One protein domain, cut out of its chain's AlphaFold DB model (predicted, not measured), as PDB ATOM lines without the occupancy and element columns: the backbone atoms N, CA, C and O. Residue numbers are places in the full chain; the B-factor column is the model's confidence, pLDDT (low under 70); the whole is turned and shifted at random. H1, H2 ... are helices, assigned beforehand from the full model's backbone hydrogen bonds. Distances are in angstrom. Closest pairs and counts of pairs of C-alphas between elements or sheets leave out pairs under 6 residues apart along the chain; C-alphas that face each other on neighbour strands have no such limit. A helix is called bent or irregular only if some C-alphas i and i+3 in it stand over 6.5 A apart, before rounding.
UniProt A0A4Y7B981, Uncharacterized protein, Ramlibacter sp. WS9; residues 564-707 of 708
ATOM      1  N   PRO A 564     120.271 204.873 270.055       72.50
ATOM      2  CA  PRO A 564     119.905 205.172 268.668       72.50
ATOM      3  C   PRO A 564     118.493 205.748 268.474       72.50
ATOM      4  O   PRO A 564     118.291 206.537 267.546       72.50
ATOM      5  N   ILE A 565     117.539 205.446 269.363       76.38
ATOM      6  CA  ILE A 565     116.179 206.020 269.369       76.38
ATOM      7  C   ILE A 565     116.180 207.555 269.495       76.38
ATOM      8  O   ILE A 565     115.258 208.235 269.029       76.38
ATOM      9  N   PHE A 566     117.258 208.114 270.046       75.56
ATOM     10  CA  PHE A 566     117.499 209.545 270.202       75.56
ATOM     11  C   PHE A 566     118.578 210.106 269.260       75.56
ATOM     12  O   PHE A 566     118.913 211.289 269.336       75.56
ATOM     13  N   SER A 567     119.093 209.294 268.332       74.62
ATOM     14  CA  SER A 567     120.178 209.684 267.425       74.62
ATOM     15  C   SER A 567     119.801 210.784 266.421       74.62
ATOM     16  O   SER A 567     118.629 211.042 266.130       74.62
ATOM     17  N   ALA A 568     120.827 211.408 265.833       63.19
ATOM     18  CA  ALA A 568     120.686 212.447 264.811       63.19
ATOM     19  C   ALA A 568     119.997 211.952 263.525       63.19
ATOM     20  O   ALA A 568     119.244 212.695 262.907       63.19
ATOM     21  N   ARG A 569     120.170 210.675 263.141       75.06
ATOM     22  CA  ARG A 569     119.532 210.113 261.931       75.06
ATOM     23  C   ARG A 569     118.010 210.087 262.005       75.06
ATOM     24  O   ARG A 569     117.352 210.079 260.971       75.06
ATOM     25  N   THR A 570     117.461 210.087 263.213       71.31
ATOM     26  CA  THR A 570     116.020 210.099 263.473       71.31
ATOM     27  C   THR A 570     115.497 211.507 263.803       71.31
ATOM     28  O   THR A 570     114.398 211.629 264.338       71.31
ATOM     29  N   GLN A 571     116.262 212.575 263.519       76.50
ATOM     30  CA  GLN A 571     115.843 213.965 263.767       76.50
ATOM     31  C   GLN A 571     115.115 214.614 262.583       76.50
ATOM     32  O   GLN A 571     114.041 215.166 262.778       76.50
ATOM     33  N   ASP A 572     115.664 214.563 261.369       80.38
ATOM     34  CA  ASP A 572     115.159 215.355 260.234       80.38
ATOM     35  C   ASP A 572     114.850 214.533 258.970       80.38
ATOM     36  O   ASP A 572     114.107 214.988 258.106       80.38
ATOM     37  N   PHE A 573     115.390 213.314 258.862       87.38
ATOM     38  CA  PHE A 573     115.262 212.428 257.696       87.38
ATOM     39  C   PHE A 573     115.690 213.064 256.359       87.38
ATOM     40  O   PHE A 573     115.364 212.541 255.292       87.38
ATOM     41  N   SER A 574     116.471 214.149 256.389       86.12
ATOM     42  CA  SER A 574     116.936 214.873 255.194       86.12
ATOM     43  C   SER A 574     117.797 214.000 254.273       86.12
ATOM     44  O   SER A 574     117.793 214.159 253.052       86.12
ATOM     45  N   TRP A 575     118.481 213.014 254.855       86.69
ATOM     46  CA  TRP A 575     119.298 212.017 254.169       86.69
ATOM     47  C   TRP A 575     118.487 211.007 253.338       86.69
ATOM     48  O   TRP A 575     119.048 210.350 252.462       86.69
ATOM     49  N   TRP A 576     117.183 210.857 253.585       89.31
ATOM     50  CA  TRP A 576     116.361 209.869 252.889       89.31
ATOM     51  C   TRP A 576     115.875 210.401 251.537       89.31
ATOM     52  O   TRP A 576     115.255 211.463 251.457       89.31
ATOM     53  N   GLN A 577     116.132 209.648 250.464       85.06
ATOM     54  CA  GLN A 577     115.801 210.025 249.079       85.06
ATOM     55  C   GLN A 577     114.511 209.368 248.549       85.06
ATOM     56  O   GLN A 577     114.179 209.488 247.371       85.06
ATOM     57  N   GLY A 578     113.760 208.674 249.409       79.69
ATOM     58  CA  GLY A 578     112.524 207.982 249.027       79.69
ATOM     59  C   GLY A 578     112.697 206.505 248.657       79.69
ATOM     60  O   GLY A 578     111.696 205.836 248.396       79.69
ATOM     61  N   GLU A 579     113.930 205.992 248.653       81.94
ATOM     62  CA  GLU A 579     114.232 204.572 248.451       81.94
ATOM     63  C   GLU A 579     114.154 203.808 249.776       81.94
ATOM     64  O   GLU A 579     114.768 204.210 250.765       81.94
ATOM     65  N   GLY A 580     113.397 202.707 249.796       83.31
ATOM     66  CA  GLY A 580     113.198 201.878 250.988       83.31
ATOM     67  C   GLY A 580     112.555 202.614 252.172       83.31
ATOM     68  O   GLY A 580     112.104 203.756 252.059       83.31
ATOM     69  N   SER A 581     112.511 201.939 253.324       87.81
ATOM     70  CA  SER A 581     111.961 202.519 254.551       87.81
ATOM     71  C   SER A 581     112.968 203.457 255.234       87.81
ATOM     72  O   SER A 581     114.066 203.009 255.588       87.81
ATOM     73  N   PRO A 582     112.591 204.723 255.510       87.88
ATOM     74  CA  PRO A 582     113.442 205.653 256.249       87.88
ATOM     75  C   PRO A 582     113.671 205.195 257.691       87.88
ATOM     76  O   PRO A 582     114.729 205.433 258.258       87.88
ATOM     77  N   ILE A 583     112.717 204.495 258.305       88.38
ATOM     78  CA  ILE A 583     112.888 204.002 259.675       88.38
ATOM     79  C   ILE A 583     113.862 202.820 259.707       88.38
ATOM     80  O   ILE A 583     114.767 202.812 260.537       88.38
ATOM     81  N   LEU A 584     113.749 201.862 258.780       88.12
ATOM     82  CA  LEU A 584     114.695 200.740 258.705       88.12
ATOM     83  C   LEU A 584     116.140 201.233 258.527       88.12
ATOM     84  O   LEU A 584     117.032 200.813 259.260       88.12
ATOM     85  N   GLN A 585     116.356 202.205 257.637       86.44
ATOM     86  CA  GLN A 585     117.677 202.797 257.395       86.44
ATOM     87  C   GLN A 585     118.193 203.640 258.574       86.44
ATOM     88  O   GLN A 585     119.395 203.628 258.854       86.44
ATOM     89  N   ALA A 586     117.313 204.346 259.293       85.69
ATOM     90  CA  ALA A 586     117.701 205.145 260.456       85.69
ATOM     91  C   ALA A 586     118.216 204.281 261.616       85.69
ATOM     92  O   ALA A 586     119.150 204.679 262.310       85.69
ATOM     93  N   PHE A 587     117.620 203.098 261.793       86.06
ATOM     94  CA  PHE A 587     117.958 202.141 262.849       86.06
ATOM     95  C   PHE A 587     118.918 201.026 262.396       86.06
ATOM     96  O   PHE A 587     119.238 200.147 263.193       86.06
ATOM     97  N   GLY A 588     119.376 201.046 261.137       85.44
ATOM     98  CA  GLY A 588     120.276 200.028 260.583       85.44
ATOM     99  C   GLY A 588     119.658 198.625 260.500       85.44
ATOM    100  O   GLY A 588     120.383 197.635 260.535       85.44
ATOM    101  N   ALA A 589     118.330 198.532 260.429       88.31
ATOM    102  CA  ALA A 589     117.597 197.274 260.349       88.31
ATOM    103  C   ALA A 589     117.355 196.866 258.888       88.31
ATOM    104  O   ALA A 589     117.025 197.703 258.050       88.31
ATOM    105  N   MET A 590     117.477 195.571 258.589       85.38
ATOM    106  CA  MET A 590     117.246 195.036 257.238       85.38
ATOM    107  C   MET A 590     115.757 194.825 256.933       85.38
ATOM    108  O   MET A 590     115.328 194.985 255.793       85.38
ATOM    109  N   ASP A 591     114.964 194.475 257.947       87.38
ATOM    110  CA  ASP A 591     113.537 194.184 257.844       87.38
ATOM    111  C   ASP A 591     112.791 194.544 259.147       87.38
ATOM    112  O   ASP A 591     113.375 195.001 260.135       87.38
ATOM    113  N   GLY A 592     111.466 194.355 259.161       86.88
ATOM    114  CA  GLY A 592     110.639 194.660 260.333       86.88
ATOM    115  C   GLY A 592     110.960 193.810 261.570       86.88
ATOM    116  O   GLY A 592     110.756 194.271 262.695       86.88
ATOM    117  N   LEU A 593     111.489 192.594 261.392       89.38
ATOM    118  CA  LEU A 593     111.873 191.716 262.498       89.38
ATOM    119  C   LEU A 593     113.180 192.190 263.149       89.38
ATOM    120  O   LEU A 593     113.244 192.297 264.374       89.38
ATOM    121  N   GLY A 594     114.173 192.568 262.341       87.56
ATOM    122  CA  GLY A 594     115.413 193.198 262.789       87.56
ATOM    123  C   GLY A 594     115.175 194.545 263.473       87.56
ATOM    124  O   GLY A 594     115.802 194.830 264.491       87.56
ATOM    125  N   LEU A 595     114.211 195.341 262.993       89.44
ATOM    126  CA  LEU A 595     113.804 196.580 263.663       89.44
ATOM    127  C   LEU A 595     113.224 196.302 265.052       89.44
ATOM    128  O   LEU A 595     113.615 196.950 266.019       89.44
ATOM    129  N   ARG A 596     112.324 195.319 265.170       89.88
ATOM    130  CA  ARG A 596     111.722 194.944 266.457       89.88
ATOM    131  C   ARG A 596     112.778 194.436 267.448       89.88
ATOM    132  O   ARG A 596     112.733 194.815 268.614       89.88
ATOM    133  N   ALA A 597     113.746 193.640 266.989       88.56
ATOM    134  CA  ALA A 597     114.862 193.181 267.818       88.56
ATOM    135  C   ALA A 597     115.767 194.343 268.278       88.56
ATOM    136  O   ALA A 597     116.094 194.430 269.459       88.56
ATOM    137  N   SER A 598     116.109 195.268 267.373       87.88
ATOM    138  CA  SER A 598     116.921 196.454 267.682       87.88
ATOM    139  C   SER A 598     116.228 197.391 268.678       87.88
ATOM    140  O   SER A 598     116.855 197.849 269.630       87.88
ATOM    141  N   LEU A 599     114.924 197.639 268.519       88.50
ATOM    142  CA  LEU A 599     114.151 198.454 269.463       88.50
ATOM    143  C   LEU A 599     114.054 197.792 270.843       88.50
ATOM    144  O   LEU A 599     114.264 198.466 271.849       88.50
ATOM    145  N   ALA A 600     113.804 196.480 270.904       87.44
ATOM    146  CA  ALA A 600     113.768 195.746 272.168       87.44
ATOM    147  C   ALA A 600     115.117 195.804 272.906       87.44
ATOM    148  O   ALA A 600     115.145 196.023 274.117       87.44
ATOM    149  N   GLN A 601     116.232 195.668 272.178       88.06
ATOM    150  CA  GLN A 601     117.571 195.822 272.743       88.06
ATOM    151  C   GLN A 601     117.797 197.244 273.276       88.06
ATOM    152  O   GLN A 601     118.223 197.406 274.417       88.06
ATOM    153  N   GLN A 602     117.467 198.274 272.496       86.50
ATOM    154  CA  GLN A 602     117.644 199.668 272.911       86.50
ATOM    155  C   GLN A 602     116.814 200.018 274.149       86.50
ATOM    156  O   GLN A 602     117.300 200.701 275.043       86.50
ATOM    157  N   ILE A 603     115.576 199.526 274.237       86.75
ATOM    158  CA  ILE A 603     114.729 199.741 275.416       86.75
ATOM    159  C   ILE A 603     115.292 198.995 276.635       86.75
ATOM    160  O   ILE A 603     115.281 199.540 277.739       86.75
ATOM    161  N   ALA A 604     115.850 197.793 276.455       85.12
ATOM    162  CA  ALA A 604     116.544 197.077 277.526       85.12
ATOM    163  C   ALA A 604     117.802 197.830 278.011       85.12
ATOM    164  O   ALA A 604     118.060 197.897 279.214       85.12
ATOM    165  N   GLU A 605     118.554 198.463 277.106       85.56
ATOM    166  CA  GLU A 605     119.710 199.305 277.448       85.56
ATOM    167  C   GLU A 605     119.307 200.531 278.290       85.56
ATOM    168  O   GLU A 605     120.050 200.936 279.186       85.56
ATOM    169  N   MET A 606     118.098 201.073 278.092       85.50
ATOM    170  CA  MET A 606     117.564 202.184 278.895       85.50
ATOM    171  C   MET A 606     117.264 201.795 280.354       85.50
ATOM    172  O   MET A 606     117.171 202.674 281.216       85.50
ATOM    173  N   GLU A 607     117.148 200.502 280.684       84.62
ATOM    174  CA  GLU A 607     116.853 200.058 282.052       84.62
ATOM    175  C   GLU A 607     118.004 200.311 283.037       84.62
ATOM    176  O   GLU A 607     117.774 200.448 284.241       84.62
ATOM    177  N   GLN A 608     119.255 200.343 282.571       84.38
ATOM    178  CA  GLN A 608     120.416 200.606 283.428       84.38
ATOM    179  C   GLN A 608     120.453 202.063 283.934       84.38
ATOM    180  O   GLN A 608     120.431 202.242 285.160       84.38
ATOM    181  N   PRO A 609     120.422 203.102 283.072       87.19
ATOM    182  CA  PRO A 609     120.383 204.486 283.538       87.19
ATOM    183  C   PRO A 609     119.075 204.798 284.280       87.19
ATOM    184  O   PRO A 609     119.093 205.572 285.236       87.19
ATOM    185  N   ALA A 610     117.964 204.138 283.928       88.44
ATOM    186  CA  ALA A 610     116.710 204.248 284.671       88.44
ATOM    187  C   ALA A 610     116.835 203.731 286.111       88.44
ATOM    188  O   ALA A 610     116.480 204.447 287.042       88.44
ATOM    189  N   ARG A 611     117.409 202.535 286.325       87.62
ATOM    190  CA  ARG A 611     117.662 201.998 287.676       87.62
ATOM    191  C   ARG A 611     118.550 202.923 288.507       87.62
ATOM    192  O   ARG A 611     118.270 203.143 289.686       87.62
ATOM    193  N   GLN A 612     119.589 203.489 287.893       89.00
ATOM    194  CA  GLN A 612     120.449 204.475 288.543       89.00
ATOM    195  C   GLN A 612     119.663 205.736 288.932       89.00
ATOM    196  O   GLN A 612     119.742 206.175 290.079       89.00
ATOM    197  N   ALA A 613     118.859 206.295 288.025       91.75
ATOM    198  CA  ALA A 613     118.036 207.465 288.314       91.75
ATOM    199  C   ALA A 613     117.006 207.197 289.425       91.75
ATOM    200  O   ALA A 613     116.894 208.001 290.351       91.75
ATOM    201  N   THR A 614     116.321 206.048 289.405       91.62
ATOM    202  CA  THR A 614     115.383 205.635 290.464       91.62
ATOM    203  C   THR A 614     116.050 205.602 291.838       91.62
ATOM    204  O   THR A 614     115.453 206.028 292.823       91.62
ATOM    205  N   ALA A 615     117.297 205.132 291.922       90.62
ATOM    206  CA  ALA A 615     118.045 205.092 293.174       90.62
ATOM    207  C   ALA A 615     118.532 206.474 293.651       90.62
ATOM    208  O   ALA A 615     118.720 206.666 294.853       90.62
ATOM    209  N   LEU A 616     118.728 207.430 292.738       92.38
ATOM    210  CA  LEU A 616     119.227 208.778 293.036       92.38
ATOM    211  C   LEU A 616     118.114 209.777 293.381       92.38
ATOM    212  O   LEU A 616     118.320 210.647 294.228       92.38
ATOM    213  N   LEU A 617     116.935 209.660 292.759       92.75
ATOM    214  CA  LEU A 617     115.819 210.597 292.948       92.75
ATOM    215  C   LEU A 617     115.370 210.806 294.409       92.75
ATOM    216  O   LEU A 617     115.036 211.946 294.735       92.75
ATOM    217  N   PRO A 618     115.392 209.800 295.310       93.44
ATOM    218  CA  PRO A 618     115.075 210.009 296.725       93.44
ATOM    219  C   PRO A 618     115.999 211.001 297.448       93.44
ATOM    220  O   PRO A 618     115.626 211.522 298.493       93.44
ATOM    221  N   PHE A 619     117.194 211.271 296.909       92.62
ATOM    222  CA  PHE A 619     118.179 212.188 297.496       92.62
ATOM    223  C   PHE A 619     118.154 213.594 296.882       92.62
ATOM    224  O   PHE A 619     118.999 214.426 297.214       92.62
ATOM    225  N   VAL A 620     117.203 213.869 295.986       92.88
ATOM    226  CA  VAL A 620     116.971 215.204 295.431       92.88
ATOM    227  C   VAL A 620     116.327 216.078 296.500       92.88
ATOM    228  O   VAL A 620     115.197 215.830 296.920       92.88
ATOM    229  N   ASP A 621     117.028 217.130 296.912       89.62
ATOM    230  CA  ASP A 621     116.490 218.124 297.835       89.62
ATOM    231  C   ASP A 621     115.846 219.312 297.095       89.62
ATOM    232  O   ASP A 621     115.859 219.407 295.863       89.62
ATOM    233  N   ALA A 622     115.274 220.249 297.856       89.56
ATOM    234  CA  ALA A 622     114.615 221.430 297.302       89.56
ATOM    235  C   ALA A 622     115.544 222.322 296.452       89.56
ATOM    236  O   ALA A 622     115.053 223.033 295.581       89.56
ATOM    237  N   SER A 623     116.868 222.275 296.665       89.25
ATOM    238  CA  SER A 623     117.828 223.122 295.939       89.25
ATOM    239  C   SER A 623     118.015 222.697 294.481       89.25
ATOM    240  O   SER A 623     118.328 223.526 293.630       89.25
ATOM    241  N   ILE A 624     117.785 221.414 294.184       91.50
ATOM    242  CA  ILE A 624     117.934 220.839 292.840       91.50
ATOM    243  C   ILE A 624     116.626 220.266 292.276       91.50
ATOM    244  O   ILE A 624     116.606 219.804 291.138       91.50
ATOM    245  N   ALA A 625     115.517 220.321 293.019       91.12
ATOM    246  CA  ALA A 625     114.230 219.756 292.608       91.12
ATOM    247  C   ALA A 625     113.663 220.349 291.305       91.12
ATOM    248  O   ALA A 625     112.992 219.634 290.561       91.12
ATOM    249  N   SER A 626     113.932 221.631 291.033       91.12
ATOM    250  CA  SER A 626     113.514 222.346 289.819       91.12
ATOM    251  C   SER A 626     114.493 222.195 288.650       91.12
ATOM    252  O   SER A 626     114.264 222.758 287.580       91.12
ATOM    253  N   ASN A 627     115.590 221.449 288.825       92.12
ATOM    254  CA  ASN A 627     116.558 221.246 287.758       92.12
ATOM    255  C   ASN A 627     115.903 220.506 286.568       92.12
ATOM    256  O   ASN A 627     115.262 219.473 286.781       92.12
ATOM    257  N   PRO A 628     116.093 220.965 285.315       89.62
ATOM    258  CA  PRO A 628     115.472 220.340 284.148       89.62
ATOM    259  C   PRO A 628     115.766 218.843 284.001       89.62
ATOM    260  O   PRO A 628     114.864 218.088 283.657       89.62
ATOM    261  N   GLY A 629     116.989 218.391 284.305       87.88
ATOM    262  CA  GLY A 629     117.350 216.968 284.236       87.88
ATOM    263  C   GLY A 629     116.620 216.126 285.283       87.88
ATOM    264  O   GLY A 629     116.142 215.033 284.987       87.88
ATOM    265  N   VAL A 630     116.440 216.668 286.492       91.62
ATOM    266  CA  VAL A 630     115.646 216.030 287.556       91.62
ATOM    267  C   VAL A 630     114.179 215.911 287.141       91.62
ATOM    268  O   VAL A 630     113.579 214.849 287.304       91.62
ATOM    269  N   LEU A 631     113.598 216.980 286.587       91.12
ATOM    270  CA  LEU A 631     112.212 216.979 286.113       91.12
ATOM    271  C   LEU A 631     112.005 215.993 284.956       91.12
ATOM    272  O   LEU A 631     111.014 215.264 284.956       91.12
ATOM    273  N   ARG A 632     112.960 215.905 284.021       89.88
ATOM    274  CA  ARG A 632     112.928 214.917 282.934       89.88
ATOM    275  C   ARG A 632     112.947 213.490 283.468       89.88
ATOM    276  O   ARG A 632     112.086 212.703 283.091       89.88
ATOM    277  N   TRP A 633     113.845 213.159 284.397       91.88
ATOM    278  CA  TRP A 633     113.864 211.829 285.019       91.88
ATOM    279  C   TRP A 633     112.569 211.501 285.772       91.88
ATOM    280  O   TRP A 633     112.064 210.386 285.645       91.88
ATOM    281  N   LYS A 634     111.978 212.470 286.485       91.06
ATOM    282  CA  LYS A 634     110.664 212.300 287.131       91.06
ATOM    283  C   LYS A 634     109.537 212.005 286.132       91.06
ATOM    284  O   LYS A 634     108.601 211.301 286.496       91.06
ATOM    285  N   GLY A 635     109.622 212.522 284.902       88.88
ATOM    286  CA  GLY A 635     108.667 212.239 283.825       88.88
ATOM    287  C   GLY A 635     108.928 210.923 283.083       88.88
ATOM    288  O   GLY A 635     107.984 210.214 282.757       88.88
ATOM    289  N   MET A 636     110.194 210.566 282.842       89.00
ATOM    290  CA  MET A 636     110.560 209.374 282.061       89.00
ATOM    291  C   MET A 636     110.376 208.057 282.825       89.00
ATOM    292  O   MET A 636     109.985 207.058 282.224       89.00
ATOM    293  N   LEU A 637     110.653 208.024 284.135       91.19
ATOM    294  CA  LEU A 637     110.576 206.779 284.913       91.19
ATOM    295  C   LEU A 637     109.164 206.161 284.947       91.19
ATOM    296  O   LEU A 637     109.061 204.963 284.680       91.19
ATOM    297  N   PRO A 638     108.074 206.924 285.180       91.62
ATOM    298  CA  PRO A 638     106.722 206.373 285.099       91.62
ATOM    299  C   PRO A 638     106.375 205.795 283.720       91.62
ATOM    300  O   PRO A 638     105.650 204.808 283.640       91.62
ATOM    301  N   GLU A 639     106.886 206.370 282.624       90.75
ATOM    302  CA  GLU A 639     106.640 205.834 281.275       90.75
ATOM    303  C   GLU A 639     107.370 204.508 281.038       90.75
ATOM    304  O   GLU A 639     106.815 203.609 280.410       90.75
ATOM    305  N   LEU A 640     108.578 204.344 281.586       88.56
ATOM    306  CA  LEU A 640     109.302 203.067 281.552       88.56
ATOM    307  C   LEU A 640     108.579 201.977 282.357       88.56
ATOM    308  O   LEU A 640     108.557 200.813 281.957       88.56
ATOM    309  N   GLU A 641     107.936 202.339 283.467       88.88
ATOM    310  CA  GLU A 641     107.086 201.415 284.225       88.88
ATOM    311  C   GLU A 641     105.814 201.045 283.448       88.88
ATOM    312  O   GLU A 641     105.476 199.863 283.343       88.88
ATOM    313  N   ARG A 642     105.136 202.023 282.830       91.50
ATOM    314  CA  ARG A 642     103.954 201.779 281.978       91.50
ATOM    315  C   ARG A 642     104.281 200.947 280.742       91.50
ATOM    316  O   ARG A 642     103.459 200.119 280.340       91.50
ATOM    317  N   TYR A 643     105.483 201.101 280.190       90.12
ATOM    318  CA  TYR A 643     105.969 200.293 279.076       90.12
ATOM    319  C   TYR A 643     105.960 198.796 279.405       90.12
ATOM    320  O   TYR A 643     105.509 197.990 278.590       90.12
ATOM    321  N   ARG A 644     106.349 198.408 280.629       88.25
ATOM    322  CA  ARG A 644     106.268 197.006 281.090       88.25
ATOM    323  C   ARG A 644     104.833 196.480 281.115       88.25
ATOM    324  O   ARG A 644     104.604 195.307 280.838       88.25
ATOM    325  N   ALA A 645     103.866 197.357 281.375       90.00
ATOM    326  CA  ALA A 645     102.437 197.068 281.267       90.00
ATOM    327  C   ALA A 645     101.889 197.197 279.828       90.00
ATOM    328  O   ALA A 645     100.679 197.134 279.630       90.00
ATOM    329  N   ARG A 646     102.756 197.381 278.818       89.62
ATOM    330  CA  ARG A 646     102.409 197.625 277.403       89.62
ATOM    331  C   ARG A 646     101.468 198.818 277.204       89.62
ATOM    332  O   ARG A 646     100.546 198.780 276.392       89.62
ATOM    333  N   THR A 647     101.701 199.885 277.964       89.19
ATOM    334  CA  THR A 647     100.965 201.155 277.891       89.19
ATOM    335  C   THR A 647     101.934 202.343 277.956       89.19
ATOM    336  O   THR A 647     103.141 202.157 278.100       89.19
ATOM    337  N   GLY A 648     101.427 203.572 277.827       90.00
ATOM    338  CA  GLY A 648     102.240 204.789 277.935       90.00
ATOM    339  C   GLY A 648     102.882 205.249 276.624       90.00
ATOM    340  O   GLY A 648     102.711 204.641 275.562       90.00
ATOM    341  N   SER A 649     103.604 206.364 276.706       90.38
ATOM    342  CA  SER A 649     104.159 207.072 275.547       90.38
ATOM    343  C   SER A 649     105.332 206.336 274.897       90.38
ATOM    344  O   SER A 649     105.457 206.347 273.674       90.38
ATOM    345  N   LEU A 650     106.152 205.627 275.679       90.50
ATOM    346  CA  LEU A 650     107.248 204.809 275.153       90.50
ATOM    347  C   LEU A 650     106.725 203.629 274.322       90.50
ATOM    348  O   LEU A 650     107.246 203.345 273.245       90.50
ATOM    349  N   PHE A 651     105.656 202.972 274.778       90.94
ATOM    350  CA  PHE A 651     105.023 201.895 274.016       90.94
ATOM    351  C   PHE A 651     104.339 202.428 272.750       90.94
ATOM    352  O   PHE A 651     104.397 201.796 271.694       90.94
ATOM    353  N   ALA A 652     103.721 203.612 272.829       90.31
ATOM    354  CA  ALA A 652     103.171 204.295 271.660       90.31
ATOM    355  C   ALA A 652     104.263 204.644 270.634       90.31
ATOM    356  O   ALA A 652     104.066 204.415 269.440       90.31
ATOM    357  N   LEU A 653     105.428 205.114 271.093       90.31
ATOM    358  CA  LEU A 653     106.600 205.372 270.259       90.31
ATOM    359  C   LEU A 653     107.127 204.089 269.598       90.31
ATOM    360  O   LEU A 653     107.357 204.089 268.392       90.31
ATOM    361  N   GLU A 654     107.268 202.984 270.338       90.81
ATOM    362  CA  GLU A 654     107.682 201.696 269.761       90.81
ATOM    363  C   GLU A 654     106.703 201.245 268.666       90.81
ATOM    364  O   GLU A 654     107.107 200.957 267.538       90.81
ATOM    365  N   ARG A 655     105.395 201.247 268.961       90.19
ATOM    366  CA  ARG A 655     104.356 200.886 267.984       90.19
ATOM    367  C   ARG A 655     104.376 201.786 266.755       90.19
ATOM    368  O   ARG A 655     104.163 201.290 265.652       90.19
ATOM    369  N   TYR A 656     104.626 203.078 266.944       89.62
ATOM    370  CA  TYR A 656     104.754 204.044 265.861       89.62
ATOM    371  C   TYR A 656     105.937 203.704 264.944       89.62
ATOM    372  O   TYR A 656     105.776 203.636 263.726       89.62
ATOM    373  N   LEU A 657     107.108 203.409 265.516       89.25
ATOM    374  CA  LEU A 657     108.303 203.039 264.751       89.25
ATOM    375  C   LEU A 657     108.126 201.718 263.989       89.25
ATOM    376  O   LEU A 657     108.632 201.585 262.876       89.25
ATOM    377  N   LEU A 658     107.353 200.769 264.524       89.31
ATOM    378  CA  LEU A 658     107.069 199.488 263.865       89.31
ATOM    379  C   LEU A 658     106.188 199.593 262.606       89.31
ATOM    380  O   LEU A 658     106.104 198.619 261.863       89.31
ATOM    381  N   ILE A 659     105.576 200.750 262.324       85.50
ATOM    382  CA  ILE A 659     104.895 201.034 261.039       85.50
ATOM    383  C   ILE A 659     105.922 201.380 259.947       85.50
ATOM    384  O   ILE A 659     105.670 201.222 258.752       85.50
ATOM    385  N   GLY A 660     107.119 201.797 260.367       79.62
ATOM    386  CA  GLY A 660     108.238 202.203 259.530       79.62
ATOM    387  C   GLY A 660     108.553 201.298 258.334       79.62
ATOM    388  O   GLY A 660     108.717 201.845 257.242       79.62
ATOM    389  N   PRO A 661     108.628 199.960 258.470       83.81
ATOM    390  CA  PRO A 661     108.965 199.049 257.370       83.81
ATOM    391  C   PRO A 661     108.041 199.153 256.147       83.81
ATOM    392  O   PRO A 661     108.471 198.853 255.038       83.81
ATOM    393  N   GLU A 662     106.795 199.601 256.332       81.44
ATOM    394  CA  GLU A 662     105.804 199.747 255.258       81.44
ATOM    395  C   GLU A 662     105.851 201.123 254.572       81.44
ATOM    396  O   GLU A 662     105.189 201.320 253.548       81.44
ATOM    397  N   LEU A 663     106.611 202.079 255.121       85.88
ATOM    398  CA  LEU A 663     106.719 203.437 254.592       85.88
ATOM    399  C   LEU A 663     107.643 203.476 253.373       85.88
ATOM    400  O   LEU A 663     108.805 203.084 253.438       85.88
ATOM    401  N   ASN A 664     107.138 204.025 252.275       85.50
ATOM    402  CA  ASN A 664     107.898 204.353 251.078       85.50
ATOM    403  C   ASN A 664     107.412 205.689 250.498       85.50
ATOM    404  O   ASN A 664     106.413 206.258 250.943       85.50
ATOM    405  N   ARG A 665     108.105 206.202 249.475       85.06
ATOM    406  CA  ARG A 665     107.747 207.479 248.840       85.06
ATOM    407  C   ARG A 665     106.286 207.547 248.367       85.06
ATOM    408  O   ARG A 665     105.699 208.622 248.413       85.06
ATOM    409  N   ALA A 666     105.714 206.435 247.903       84.38
ATOM    410  CA  ALA A 666     104.372 206.412 247.326       84.38
ATOM    411  C   ALA A 666     103.262 206.474 248.383       84.38
ATOM    412  O   ALA A 666     102.227 207.063 248.102       84.38
ATOM    413  N   ASN A 667     103.478 205.898 249.570       86.81
ATOM    414  CA  ASN A 667     102.434 205.727 250.588       86.81
ATOM    415  C   ASN A 667     102.687 206.487 251.905       86.81
ATOM    416  O   ASN A 667     101.864 206.412 252.819       86.81
ATOM    417  N   CYS A 668     103.817 207.192 252.034       87.81
ATOM    418  CA  CYS A 668     104.254 207.752 253.313       87.81
ATOM    419  C   CYS A 668     103.229 208.708 253.949       87.81
ATOM    420  O   CYS A 668     102.874 208.526 255.111       87.81
ATOM    421  N   LEU A 669     102.728 209.709 253.213       86.94
ATOM    422  CA  LEU A 669     101.789 210.695 253.774       86.94
ATOM    423  C   LEU A 669     100.447 210.063 254.160       86.94
ATOM    424  O   LEU A 669      99.916 210.375 255.224       86.94
ATOM    425  N   GLU A 670      99.920 209.151 253.337       89.12
ATOM    426  CA  GLU A 670      98.661 208.462 253.643       89.12
ATOM    427  C   GLU A 670      98.808 207.568 254.880       89.12
ATOM    428  O   GLU A 670      97.940 207.559 255.748       89.12
ATOM    429  N   ARG A 671      99.934 206.855 255.005       86.50
ATOM    430  CA  ARG A 671     100.217 205.990 256.157       86.50
ATOM    431  C   ARG A 671     100.450 206.784 257.437       86.50
ATOM    432  O   ARG A 671      99.956 206.375 258.481       86.50
ATOM    433  N   LEU A 672     101.155 207.914 257.368       87.19
ATOM    434  CA  LEU A 672     101.387 208.782 258.525       87.19
ATOM    435  C   LEU A 672     100.095 209.431 259.036       87.19
ATOM    436  O   LEU A 672      99.928 209.539 260.248       87.19
ATOM    437  N   ALA A 673      99.169 209.803 258.145       86.00
ATOM    438  CA  ALA A 673      97.886 210.404 258.519       86.00
ATOM    439  C   ALA A 673      96.962 209.450 259.302       86.00
ATOM    440  O   ALA A 673      96.108 209.900 260.062       86.00
ATOM    441  N   LEU A 674      97.138 208.133 259.141       85.00
ATOM    442  CA  LEU A 674      96.346 207.111 259.836       85.00
ATOM    443  C   LEU A 674      96.813 206.848 261.275       85.00
ATOM    444  O   LEU A 674      96.140 206.117 262.005       85.00
ATOM    445  N   VAL A 675      97.957 207.401 261.690       83.81
ATOM    446  CA  VAL A 675      98.529 207.141 263.014       83.81
ATOM    447  C   VAL A 675      98.279 208.332 263.935       83.81
ATOM    448  O   VAL A 675      98.841 209.402 263.700       83.81
ATOM    449  N   PRO A 676      97.478 208.176 265.004       79.75
ATOM    450  CA  PRO A 676      97.221 209.266 265.931       79.75
ATOM    451  C   PRO A 676      98.489 209.610 266.722       79.75
ATOM    452  O   PRO A 676      99.123 208.734 267.317       79.75
ATOM    453  N   VAL A 677      98.839 210.896 266.753       84.25
ATOM    454  CA  VAL A 677      99.951 211.441 267.540       84.25
ATOM    455  C   VAL A 677      99.433 212.614 268.367       84.25
ATOM    456  O   VAL A 677      98.724 213.474 267.852       84.25
ATOM    457  N   ALA A 678      99.765 212.648 269.657       84.38
ATOM    458  CA  ALA A 678      99.342 213.729 270.542       84.38
ATOM    459  C   ALA A 678     100.041 215.050 270.174       84.38
ATOM    460  O   ALA A 678     101.264 215.096 270.049       84.38
ATOM    461  N   GLU A 679      99.275 216.138 270.050       78.25
ATOM    462  CA  GLU A 679      99.808 217.460 269.679       78.25
ATOM    463  C   GLU A 679     100.607 218.133 270.809       78.25
ATOM    464  O   GLU A 679     101.549 218.883 270.539       78.25
ATOM    465  N   ALA A 680     100.263 217.832 272.066       81.88
ATOM    466  CA  ALA A 680     100.912 218.342 273.274       81.88
ATOM    467  C   ALA A 680     101.357 217.178 274.185       81.88
ATOM    468  O   ALA A 680     100.669 216.838 275.149       81.88
ATOM    469  N   PRO A 681     102.485 216.519 273.873       83.00
ATOM    470  CA  PRO A 681     102.976 215.389 274.651       83.00
ATOM    471  C   PRO A 681     103.432 215.808 276.056       83.00
ATOM    472  O   PRO A 681     104.133 216.810 276.232       83.00
ATOM    473  N   ALA A 682     103.050 215.005 277.051       80.06
ATOM    474  CA  ALA A 682     103.316 215.256 278.468       80.06
ATOM    475  C   ALA A 682     104.746 214.882 278.908       80.06
ATOM    476  O   ALA A 682     105.213 215.360 279.941       80.06
ATOM    477  N   ASP A 683     105.449 214.061 278.125       86.19
ATOM    478  CA  ASP A 683     106.750 213.478 278.461       86.19
ATOM    479  C   ASP A 683     107.717 213.446 277.257       86.19
ATOM    480  O   ASP A 683     107.351 213.754 276.118       86.19
ATOM    481  N   GLU A 684     108.973 213.073 277.513       86.19
ATOM    482  CA  GLU A 684     110.047 213.079 276.510       86.19
ATOM    483  C   GLU A 684     109.866 212.029 275.397       86.19
ATOM    484  O   GLU A 684     110.218 212.297 274.247       86.19
ATOM    485  N   PHE A 685     109.261 210.867 275.673       89.75
ATOM    486  CA  PHE A 685     109.015 209.853 274.638       89.75
ATOM    487  C   PHE A 685     107.882 210.275 273.704       89.75
ATOM    488  O   PHE A 685     108.001 210.134 272.485       89.75
ATOM    489  N   GLY A 686     106.821 210.877 274.249       89.56
ATOM    490  CA  GLY A 686     105.756 211.481 273.447       89.56
ATOM    491  C   GLY A 686     106.271 212.638 272.582       89.56
ATOM    492  O   GLY A 686     105.941 212.728 271.397       89.56
ATOM    493  N   ARG A 687     107.142 213.498 273.136       89.31
ATOM    494  CA  ARG A 687     107.826 214.561 272.371       89.31
ATOM    495  C   ARG A 687     108.669 213.983 271.248       89.31
ATOM    496  O   ARG A 687     108.627 214.502 270.132       89.31
ATOM    497  N   ARG A 688     109.391 212.893 271.518       89.44
ATOM    498  CA  ARG A 688     110.191 212.200 270.508       89.44
ATOM    499  C   ARG A 688     109.322 211.628 269.391       89.44
ATOM    500  O   ARG A 688     109.651 211.835 268.226       89.44
ATOM    501  N   GLN A 689     108.202 210.987 269.721       90.31
ATOM    502  CA  GLN A 689     107.245 210.478 268.734       90.31
ATOM    503  C   GLN A 689     106.712 211.599 267.834       90.31
ATOM    504  O   GLN A 689     106.758 211.482 266.610       90.31
ATOM    505  N   LEU A 690     106.258 212.705 268.431       90.75
ATOM    506  CA  LEU A 690     105.756 213.865 267.694       90.75
ATOM    507  C   LEU A 690     106.824 214.485 266.792       90.75
ATOM    508  O   LEU A 690     106.535 214.862 265.656       90.75
ATOM    509  N   HIS A 691     108.059 214.578 267.279       90.12
ATOM    510  CA  HIS A 691     109.175 215.101 266.504       90.12
ATOM    511  C   HIS A 691     109.481 214.228 265.281       90.12
ATOM    512  O   HIS A 691     109.513 214.749 264.167       90.12
ATOM    513  N   ILE A 692     109.620 212.909 265.468       89.56
ATOM    514  CA  ILE A 692     109.848 211.958 264.367       89.56
ATOM    515  C   ILE A 692     108.700 212.039 263.352       89.56
ATOM    516  O   ILE A 692     108.948 212.097 262.150       89.56
ATOM    517  N   HIS A 693     107.452 212.106 263.826       90.56
ATOM    518  CA  HIS A 693     106.280 212.234 262.963       90.56
ATOM    519  C   HIS A 693     106.316 213.502 262.108       90.56
ATOM    520  O   HIS A 693     106.128 213.427 260.895       90.56
ATOM    521  N   ARG A 694     106.595 214.662 262.714       90.50
ATOM    522  CA  ARG A 694     106.684 215.939 261.989       90.50
ATOM    523  C   ARG A 694     107.823 215.942 260.974       90.50
ATOM    524  O   ARG A 694     107.618 216.396 259.853       90.50
ATOM    525  N   ALA A 695     108.988 215.412 261.345       90.06
ATOM    526  CA  ALA A 695     110.145 215.329 260.461       90.06
ATOM    527  C   ALA A 695     109.875 214.428 259.245       90.06
ATOM    528  O   ALA A 695     110.099 214.837 258.107       90.06
ATOM    529  N   LEU A 696     109.304 213.238 259.463       89.56
ATOM    530  CA  LEU A 696     108.909 212.343 258.373       89.56
ATOM    531  C   LEU A 696     107.816 212.952 257.495       89.56
ATOM    532  O   LEU A 696     107.921 212.885 256.274       89.56
ATOM    533  N   ALA A 697     106.786 213.565 258.084       89.25
ATOM    534  CA  ALA A 697     105.707 214.193 257.326       89.25
ATOM    535  C   ALA A 697     106.229 215.334 256.437       89.25
ATOM    536  O   ALA A 697     105.884 215.390 255.256       89.25
ATOM    537  N   ALA A 698     107.108 216.188 256.975       90.50
ATOM    538  CA  ALA A 698     107.766 217.250 256.217       90.50
ATOM    539  C   ALA A 698     108.593 216.673 255.060       90.50
ATOM    540  O   ALA A 698     108.390 217.053 253.905       90.50
ATOM    541  N   ARG A 699     109.441 215.673 255.333       91.19
ATOM    542  CA  ARG A 699     110.265 215.043 254.296       91.19
ATOM    543  C   ARG A 699     109.433 214.340 253.221       91.19
ATOM    544  O   ARG A 699     109.754 214.407 252.036       91.19
ATOM    545  N   CYS A 700     108.340 213.685 253.603       89.44
ATOM    546  CA  CYS A 700     107.435 213.039 252.657       89.44
ATOM    547  C   CYS A 700     106.680 214.053 251.787       89.44
ATOM    548  O   CYS A 700     106.452 213.780 250.607       89.44
ATOM    549  N   ALA A 701     106.347 215.233 252.320       88.19
ATOM    550  CA  ALA A 701     105.796 216.334 251.535       88.19
ATOM    551  C   ALA A 701     106.824 216.893 250.533       88.19
ATOM    552  O   ALA A 701     106.491 217.054 249.358       88.19
ATOM    553  N   GLU A 702     108.082 217.090 250.945       88.38
ATOM    554  CA  GLU A 702     109.175 217.524 250.057       88.38
ATOM    555  C   GLU A 702     109.402 216.548 248.892       88.38
ATOM    556  O   GLU A 702     109.410 216.942 247.725       88.38
ATOM    557  N   LEU A 703     109.531 215.250 249.185       86.31
ATOM    558  CA  LEU A 703     109.761 214.217 248.167       86.31
ATOM    559  C   LEU A 703     108.566 214.035 247.213       86.31
ATOM    560  O   LEU A 703     108.743 213.527 246.098       86.31
ATOM    561  N   ARG A 704     107.353 214.434 247.621       82.00
ATOM    562  CA  ARG A 704     106.157 214.460 246.762       82.00
ATOM    563  C   ARG A 704     106.099 215.738 245.914       82.00
ATOM    564  O   ARG A 704     105.727 215.646 244.750       82.00
ATOM    565  N   GLY A 705     106.527 216.880 246.464       72.75
ATOM    566  CA  GLY A 705     106.597 218.184 245.789       72.75
ATOM    567  C   GLY A 705     107.731 218.328 244.765       72.75
ATOM    568  O   GLY A 705     107.581 219.064 243.803       72.75
ATOM    569  N   LEU A 706     108.822 217.561 244.889       59.16
ATOM    570  CA  LEU A 706     109.913 217.478 243.897       59.16
ATOM    571  C   LEU A 706     109.519 216.781 242.571       59.16
ATOM    572  O   LEU A 706     110.372 216.522 241.724       59.16
ATOM    573  N   ARG A 707     108.237 216.440 242.385       50.31
ATOM    574  CA  ARG A 707     107.631 216.126 241.083       50.31
ATOM    575  C   ARG A 707     106.681 217.265 240.695       50.31
ATOM    576  O   ARG A 707     105.464 217.117 240.770       50.31
TER     577      ARG A 707
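This is residues 564 to 707 of the 708 residues of an uncharacterized protein of Ramlibacter sp. WS9 (UniProt A0A4Y7B981). Two long helices, H2 and H6, run lengthwise along a rod-shaped body, with the shorter H4 between them and H3 crossing from the later part of H2 to the first residues of H6. H5 packs on H6, while H1 and the unnamed stretch 564 to 581 lie away from H3. The 144 printed residues hold six named helices, H1 to H6 in order, and no named strand: all helix, mostly crossed. The whole is compact, with a radius of gyration of the C-alphas of 16.8 A and spans of 57 by 28 by 24 A.

After residues 564 to 581, find H1 at residues 582 to 586, beginning at C-alpha 582 (113.442, 205.653, 256.249). H2, residues 592 to 619, covers 41.8 A, with a kink of 28 degrees near residue 609; it is only just irregular, C-alphas 615 and 618 being 6.8 A apart. Then come H3, residues 628 to 644, 25.3 A; H4, residues 648 to 657, 14.6 A; and H5, residues 668 to 673, 8.6 A. H6, residues 684 to 705, covers 31.3 A to C-alpha 705 at (106.597, 218.184, 245.789).

Look first at H6: it touches H4 at a shallow tilt of 27 degrees, the same way, closest at the C-alphas of Ser 649 and Gly 686, 5.1 A. H3 touches H6 with residues 632 to 636 alone, about perpendicular at 86 degrees, closest at C-alphas 636 and 684, 6.7 A. H3 touches H2 with residues 630 to 637 alone, at a steep tilt of 53 degrees, closest at C-alphas 610 and 637, 6.6 A. H5 touches H6, closest at C-alphas 668 and 700, 6.2 A. H1 and H2 are close but not clearly touching, closest at C-alphas 584 and 595, 6.5 A; H2 and H6 are apart. Every O i to N i+4 pair is within hydrogen-bond range in H1, H4, H5 and H6, against 19 of 24 in H2 and 10 of 13 in H3.

The two farthest C-alphas, of Phe 619 and Arg 707, are 57.5 A apart. The printed part has no cut, and no link between the helices is long. Mean pLDDT of the printed part is 86.5; look for values under 70 at residues 568, 706 and 707.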